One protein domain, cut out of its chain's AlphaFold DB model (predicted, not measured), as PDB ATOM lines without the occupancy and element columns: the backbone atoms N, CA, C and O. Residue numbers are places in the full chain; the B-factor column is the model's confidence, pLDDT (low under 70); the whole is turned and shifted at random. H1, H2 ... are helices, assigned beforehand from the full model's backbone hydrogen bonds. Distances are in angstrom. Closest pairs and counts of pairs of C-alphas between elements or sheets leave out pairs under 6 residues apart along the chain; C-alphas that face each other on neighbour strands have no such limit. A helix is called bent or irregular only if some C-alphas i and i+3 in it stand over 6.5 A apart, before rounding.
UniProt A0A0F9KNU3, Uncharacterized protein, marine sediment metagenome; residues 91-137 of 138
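What this domain is: This is residues 91 to 137 of the 138 residues of an uncharacterized protein of marine sediment metagenome (UniProt A0A0F9KNU3). The printed part is a wide, open bracket, with the long helix H2 as its bar and the short helices H1 and H3 as two arms at its opposite ends, both pointing to the same side of the bar. The space between the two arms is empty, and no helix touches another. The printed part has 47 residues with three named helices, in the order H1, H2, H3, and no named strand; its class is all helix. The whole is extended, with a radius of gyration of the C-alphas of 14.8 A, and flat, with spans of 38 by 26 by 7 A.

Where its parts are: H1 is residues 91 to 99, 12.2 A from first to last C-alpha, and begins at C-alpha 91 at (-65.566, 69.334, 56.125). H2 is residues 102 to 120, the longest helix with 19 residues and 26.8 A; its C-alpha 102 is at (-69.653, 88.345, 61.713). H3 is residues 126 to 134, 12.4 A long, and ends at C-alpha 134 at (-65.561, 57.180, 77.586). None of the three helices is bent or irregular.

How they stand to each other: H1 and H2 are close but not clearly touching, with 1 pair of C-alphas within 8 A. Their closest C-alphas are those of Met 97 and Tyr 105, 7.5 A apart. Their lines stand at a steep tilt of 63 degrees, and they run opposite ways. Their centres are 17.5 A apart. H2 and H3 are apart, though they follow each other in the chain. H1 and H3 are apart as well. In H1, H2 and H3 every backbone O i to N i+4 pair is within hydrogen-bond range.

The domain as a whole: The two C-alphas farthest apart are those of Thr 101 and Ser 126, at 38.0 A, while the first and last printed C-alphas, those of Asp 91 and Ala 137, are 22.6 A apart. Residues 91 to 96, which belong to H1, stand free. Residues 109 to 137 stand free too, of which 109 to 120 belong to H2 and 126 to 134 belong to H3. The link from H1 to H2 is tight, with 2 residues, and the link from H2 to H3 is tight, with 5 residues. The printed part has no cut; the full chain has 138 residues. The mean pLDDT of the printed part is 72.8, and 16 residues are under 70: residue 114, residues 119 to 124, residue 126, residue 129 and residues 131 to 137.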
ATOM      1  N   ASP A  91     -66.015  68.383  57.140       73.31
ATOM      2  CA  ASP A  91     -65.566  69.334  56.125       73.31
ATOM      3  C   ASP A  91     -66.685  70.318  55.751       73.31
ATOM      4  O   ASP A  91     -66.460  71.527  55.718       73.31
ATOM      5  N   ASP A  92     -67.922  69.834  55.595       72.94
ATOM      6  CA  ASP A  92     -69.088  70.691  55.349       72.94
ATOM      7  C   ASP A  92     -69.315  71.672  56.504       72.94
ATOM      8  O   ASP A  92     -69.520  72.866  56.282       72.94
ATOM      9  N   MET A  93     -69.209  71.197  57.751       73.25
ATOM     10  CA  MET A  93     -69.331  72.053  58.937       73.25
ATOM     11  C   MET A  93     -68.241  73.129  58.988       73.25
ATOM     12  O   MET A  93     -68.536  74.291  59.265       73.25
ATOM     13  N   ILE A  94     -66.988  72.758  58.709       78.62
ATOM     14  CA  ILE A  94     -65.855  73.691  58.698       78.62
ATOM     15  C   ILE A  94     -66.047  74.741  57.605       78.62
ATOM     16  O   ILE A  94     -65.879  75.931  57.870       78.62
ATOM     17  N   ASN A  95     -66.450  74.331  56.405       77.81
ATOM     18  CA  ASN A  95     -66.684  75.250  55.296       77.81
ATOM     19  C   ASN A  95     -67.834  76.222  55.589       77.81
ATOM     20  O   ASN A  95     -67.699  77.418  55.332       77.81
ATOM     21  N   VAL A  96     -68.925  75.748  56.201       80.81
ATOM     22  CA  VAL A  96     -70.021  76.616  56.661       80.81
ATOM     23  C   VAL A  96     -69.534  77.606  57.723       80.81
ATOM     24  O   VAL A  96     -69.852  78.791  57.641       80.81
ATOM     25  N   MET A  97     -68.717  77.168  58.686       75.50
ATOM     26  CA  MET A  97     -68.156  78.059  59.708       75.50
ATOM     27  C   MET A  97     -67.182  79.098  59.141       75.50
ATOM     28  O   MET A  97     -67.159  80.230  59.617       75.50
ATOM     29  N   LEU A  98     -66.386  78.737  58.132       80.88
ATOM     30  CA  LEU A  98     -65.459  79.655  57.461       80.88
ATOM     31  C   LEU A  98     -66.184  80.693  56.597       80.88
ATOM     32  O   LEU A  98     -65.675  81.799  56.423       80.88
ATOM     33  N   ALA A  99     -67.352  80.342  56.058       87.25
ATOM     34  CA  ALA A  99     -68.182  81.234  55.254       87.25
ATOM     35  C   ALA A  99     -69.125  82.121  56.087       87.25
ATOM     36  O   ALA A  99     -69.774  83.004  55.525       87.25
ATOM     37  N   ALA A 100     -69.213  81.894  57.401       85.50
ATOM     38  CA  ALA A 100     -70.127  82.612  58.279       85.50
ATOM     39  C   ALA A 100     -69.800  84.112  58.356       85.50
ATOM     40  O   ALA A 100     -68.642  84.531  58.439       85.50
ATOM     41  N   THR A 101     -70.846  84.934  58.380       89.62
ATOM     42  CA  THR A 101     -70.737  86.375  58.619       89.62
ATOM     43  C   THR A 101     -70.389  86.676  60.079       89.62
ATOM     44  O   THR A 101     -70.498  85.827  60.969       89.62
ATOM     45  N   GLU A 102     -69.989  87.923  60.351       85.75
ATOM     46  CA  GLU A 102     -69.653  88.345  61.713       85.75
ATOM     47  C   GLU A 102     -70.810  88.190  62.708       85.75
ATOM     48  O   GLU A 102     -70.605  87.800  63.860       85.75
ATOM     49  N   GLU A 103     -72.030  88.465  62.261       85.81
ATOM     50  CA  GLU A 103     -73.230  88.321  63.079       85.81
ATOM     51  C   GLU A 103     -73.494  86.851  63.436       85.81
ATOM     52  O   GLU A 103     -73.727  86.522  64.603       85.81
ATOM     53  N   GLU A 104     -73.374  85.958  62.456       73.38
ATOM     54  CA  GLU A 104     -73.645  84.529  62.613       73.38
ATOM     55  C   GLU A 104     -72.645  83.853  63.556       73.38
ATOM     56  O   GLU A 104     -73.058  83.132  64.470       73.38
ATOM     57  N   TYR A 105     -71.337  84.120  63.416       80.50
ATOM     58  CA  TYR A 105     -70.366  83.509  64.329       80.50
ATOM     59  C   TYR A 105     -70.475  84.090  65.750       80.50
ATOM     60  O   TYR A 105     -70.294  83.353  66.721       80.50
ATOM     61  N   ARG A 106     -70.803  85.384  65.918       76.00
ATOM     62  CA  ARG A 106     -71.032  85.985  67.250       76.00
ATOM     63  C   ARG A 106     -72.232  85.354  67.947       76.00
ATOM     64  O   ARG A 106     -72.154  85.066  69.141       76.00
ATOM     65  N   TYR A 107     -73.315  85.116  67.210       74.94
ATOM     66  CA  TYR A 107     -74.491  84.429  67.733       74.94
ATOM     67  C   TYR A 107     -74.158  82.990  68.147       74.94
ATOM     68  O   TYR A 107     -74.469  82.583  69.268       74.94
ATOM     69  N   PHE A 108     -73.442  82.251  67.295       76.25
ATOM     70  CA  PHE A 108     -72.983  80.896  67.602       76.25
ATOM     71  C   PHE A 108     -72.114  80.845  68.870       76.25
ATOM     72  O   PHE A 108     -72.398  80.059  69.776       76.25
ATOM     73  N   ILE A 109     -71.108  81.722  68.991       79.88
ATOM     74  CA  ILE A 109     -70.268  81.824  70.197       79.88
ATOM     75  C   ILE A 109     -71.121  82.128  71.433       79.88
ATOM     76  O   ILE A 109     -70.950  81.482  72.465       79.88
ATOM     77  N   GLY A 110     -72.078  83.055  71.323       70.25
ATOM     78  CA  GLY A 110     -72.978  83.404  72.422       70.25
ATOM     79  C   GLY A 110     -73.796  82.214  72.933       70.25
ATOM     80  O   GLY A 110     -73.936  82.036  74.142       70.25
ATOM     81  N   VAL A 111     -74.284  81.359  72.030       70.94
ATOM     82  CA  VAL A 111     -74.994  80.123  72.396       70.94
ATOM     83  C   VAL A 111     -74.058  79.146  73.111       70.94
ATOM     84  O   VAL A 111     -74.405  78.635  74.178       70.94
ATOM     85  N   ILE A 112     -72.857  78.911  72.575       77.31
ATOM     86  CA  ILE A 112     -71.872  78.005  73.188       77.31
ATOM     87  C   ILE A 112     -71.474  78.480  74.588       77.31
ATOM     88  O   ILE A 112     -71.438  77.681  75.528       77.31
ATOM     89  N   ASP A 113     -71.210  79.773  74.755       70.44
ATOM     90  CA  ASP A 113     -70.834  80.336  76.048       70.44
ATOM     91  C   ASP A 113     -71.998  80.296  77.047       70.44
ATOM     92  O   ASP A 113     -71.782  79.970  78.216       70.44
ATOM     93  N   ALA A 114     -73.241  80.501  76.600       67.94
ATOM     94  CA  ALA A 114     -74.423  80.305  77.440       67.94
ATOM     95  C   ALA A 114     -74.546  78.850  77.932       67.94
ATOM     96  O   ALA A 114     -74.790  78.619  79.121       67.94
ATOM     97  N   TYR A 115     -74.310  77.865  77.057       72.69
ATOM     98  CA  TYR A 115     -74.280  76.449  77.443       72.69
ATOM     99  C   TYR A 115     -73.153  76.140  78.426       72.69
ATOM    100  O   TYR A 115     -73.382  75.435  79.409       72.69
ATOM    101  N   ARG A 116     -71.951  76.688  78.208       73.62
ATOM    102  CA  ARG A 116     -70.827  76.540  79.141       73.62
ATOM    103  C   ARG A 116     -71.200  77.081  80.511       73.62
ATOM    104  O   ARG A 116     -71.119  76.339  81.482       73.62
ATOM    105  N   VAL A 117     -71.659  78.326  80.603       70.38
ATOM    106  CA  VAL A 117     -72.085  78.928  81.878       70.38
ATOM    107  C   VAL A 117     -73.174  78.080  82.548       70.38
ATOM    108  O   VAL A 117     -73.110  77.830  83.752       70.38
ATOM    109  N   GLY A 118     -74.134  77.569  81.772       71.88
ATOM    110  CA  GLY A 118     -75.182  76.671  82.258       71.88
ATOM    111  C   GLY A 118     -74.685  75.303  82.744       71.88
ATOM    112  O   GLY A 118     -75.351  74.686  83.572       71.88
ATOM    113  N   LEU A 119     -73.533  74.828  82.264       68.88
ATOM    114  CA  LEU A 119     -72.891  73.588  82.709       68.88
ATOM    115  C   LEU A 119     -72.014  73.823  83.949       68.88
ATOM    116  O   LEU A 119     -72.106  73.076  84.917       68.88
ATOM    117  N   TRP A 120     -71.198  74.881  83.945       68.00
ATOM    118  CA  TRP A 120     -70.263  75.209  85.031       68.00
ATOM    119  C   TRP A 120     -70.967  75.653  86.318       68.00
ATOM    120  O   TRP A 120     -70.429  75.460  87.404       68.00
ATOM    121  N   ASN A 121     -72.181  76.197  86.212       69.75
ATOM    122  CA  ASN A 121     -72.999  76.561  87.370       69.75
ATOM    123  C   ASN A 121     -73.851  75.402  87.919       69.75
ATOM    124  O   ASN A 121     -74.585  75.599  88.889       69.75
ATOM    125  N   LYS A 122     -73.793  74.204  87.322       65.25
ATOM    126  CA  LYS A 122     -74.498  73.025  87.840       65.25
ATOM    127  C   LYS A 122     -73.639  72.259  88.855       65.25
ATOM    128  O   LYS A 122     -72.413  72.258  88.743       65.25
ATOM    129  N   PRO A 123     -74.260  71.570  89.835       64.31
ATOM    130  CA  PRO A 123     -73.550  70.628  90.695       64.31
ATOM    131  C   PRO A 123     -72.826  69.571  89.854       64.31
ATOM    132  O   PRO A 123     -73.349  69.127  88.833       64.31
ATOM    133  N   PHE A 124     -71.635  69.161  90.288       68.44
ATOM    134  CA  PHE A 124     -70.847  68.149  89.587       68.44
ATOM    135  C   PHE A 124     -71.611  66.819  89.487       68.44
ATOM    136  O   PHE A 124     -71.945  66.213  90.506       68.44
ATOM    137  N   GLU A 125     -71.847  66.349  88.260       72.06
ATOM    138  CA  GLU A 125     -72.516  65.078  87.981       72.06
ATOM    139  C   GLU A 125     -71.506  64.054  87.443       72.06
ATOM    140  O   GLU A 125     -71.172  64.025  86.259       72.06
ATOM    141  N   SER A 126     -70.991  63.211  88.338       68.94
ATOM    142  CA  SER A 126     -69.898  62.282  88.014       68.94
ATOM    143  C   SER A 126     -70.220  61.295  86.883       68.94
ATOM    144  O   SER A 126     -69.325  60.939  86.118       68.94
ATOM    145  N   GLU A 127     -71.485  60.892  86.731       70.62
ATOM    146  CA  GLU A 127     -71.910  59.940  85.699       70.62
ATOM    147  C   GLU A 127     -71.877  60.558  84.298       70.62
ATOM    148  O   GLU A 127     -71.367  59.927  83.370       70.62
ATOM    149  N   PHE A 128     -72.315  61.814  84.159       70.69
ATOM    150  CA  PHE A 128     -72.232  62.568  82.909       70.69
ATOM    151  C   PHE A 128     -70.782  62.712  82.434       70.69
ATOM    152  O   PHE A 128     -70.461  62.382  81.293       70.69
ATOM    153  N   TYR A 129     -69.872  63.129  83.319       69.94
ATOM    154  CA  TYR A 129     -68.461  63.298  82.956       69.94
ATOM    155  C   TYR A 129     -67.748  61.962  82.696       69.94
ATOM    156  O   TYR A 129     -66.901  61.889  81.806       69.94
ATOM    157  N   ALA A 130     -68.108  60.889  83.406       70.62
ATOM    158  CA  ALA A 130     -67.586  59.549  83.135       70.62
ATOM    159  C   ALA A 130     -68.118  58.958  81.814       70.62
ATOM    160  O   ALA A 130     -67.421  58.181  81.160       70.62
ATOM    161  N   ALA A 131     -69.350  59.286  81.413       68.50
ATOM    162  CA  ALA A 131     -69.887  58.937  80.097       68.50
ATOM    163  C   ALA A 131     -69.196  59.740  78.984       68.50
ATOM    164  O   ALA A 131     -68.766  59.158  77.991       68.50
ATOM    165  N   LEU A 132     -68.995  61.044  79.196       67.06
ATOM    166  CA  LEU A 132     -68.285  61.918  78.264       67.06
ATOM    167  C   LEU A 132     -66.839  61.451  78.033       67.06
ATOM    168  O   LEU A 132     -66.414  61.326  76.892       67.06
ATOM    169  N   ALA A 133     -66.098  61.129  79.100       66.88
ATOM    170  CA  ALA A 133     -64.712  60.669  79.003       66.88
ATOM    171  C   ALA A 133     -64.565  59.340  78.241       66.88
ATOM    172  O   ALA A 133     -63.579  59.148  77.535       66.88
ATOM    173  N   ARG A 134     -65.547  58.436  78.352       68.44
ATOM    174  CA  ARG A 134     -65.561  57.180  77.586       68.44
ATOM    175  C   ARG A 134     -65.735  57.421  76.088       68.44
ATOM    176  O   ARG A 134     -65.040  56.784  75.313       68.44
ATOM    177  N   GLY A 135     -66.565  58.388  75.698       52.97
ATOM    178  CA  GLY A 135     -66.761  58.759  74.291       52.97
ATOM    179  C   GLY A 135     -65.540  59.384  73.598       52.97
ATOM    180  O   GLY A 135     -65.551  59.499  72.382       52.97
ATOM    181  N   PHE A 136     -64.499  59.784  74.341       58.47
ATOM    182  CA  PHE A 136     -63.223  60.274  73.787       58.47
ATOM    183  C   PHE A 136     -62.092  59.233  73.823       58.47
ATOM    184  O   PHE A 136     -60.993  59.518  73.351       58.47
ATOM    185  N   ALA A 137     -62.317  58.075  74.449       59.94
ATOM    186  CA  ALA A 137     -61.318  57.014  74.594       59.94
ATOM    187  C   ALA A 137     -61.456  55.898  73.538       59.94
ATOM    188  O   ALA A 137     -60.613  54.999  73.507       59.94
TER     189      ALA A 137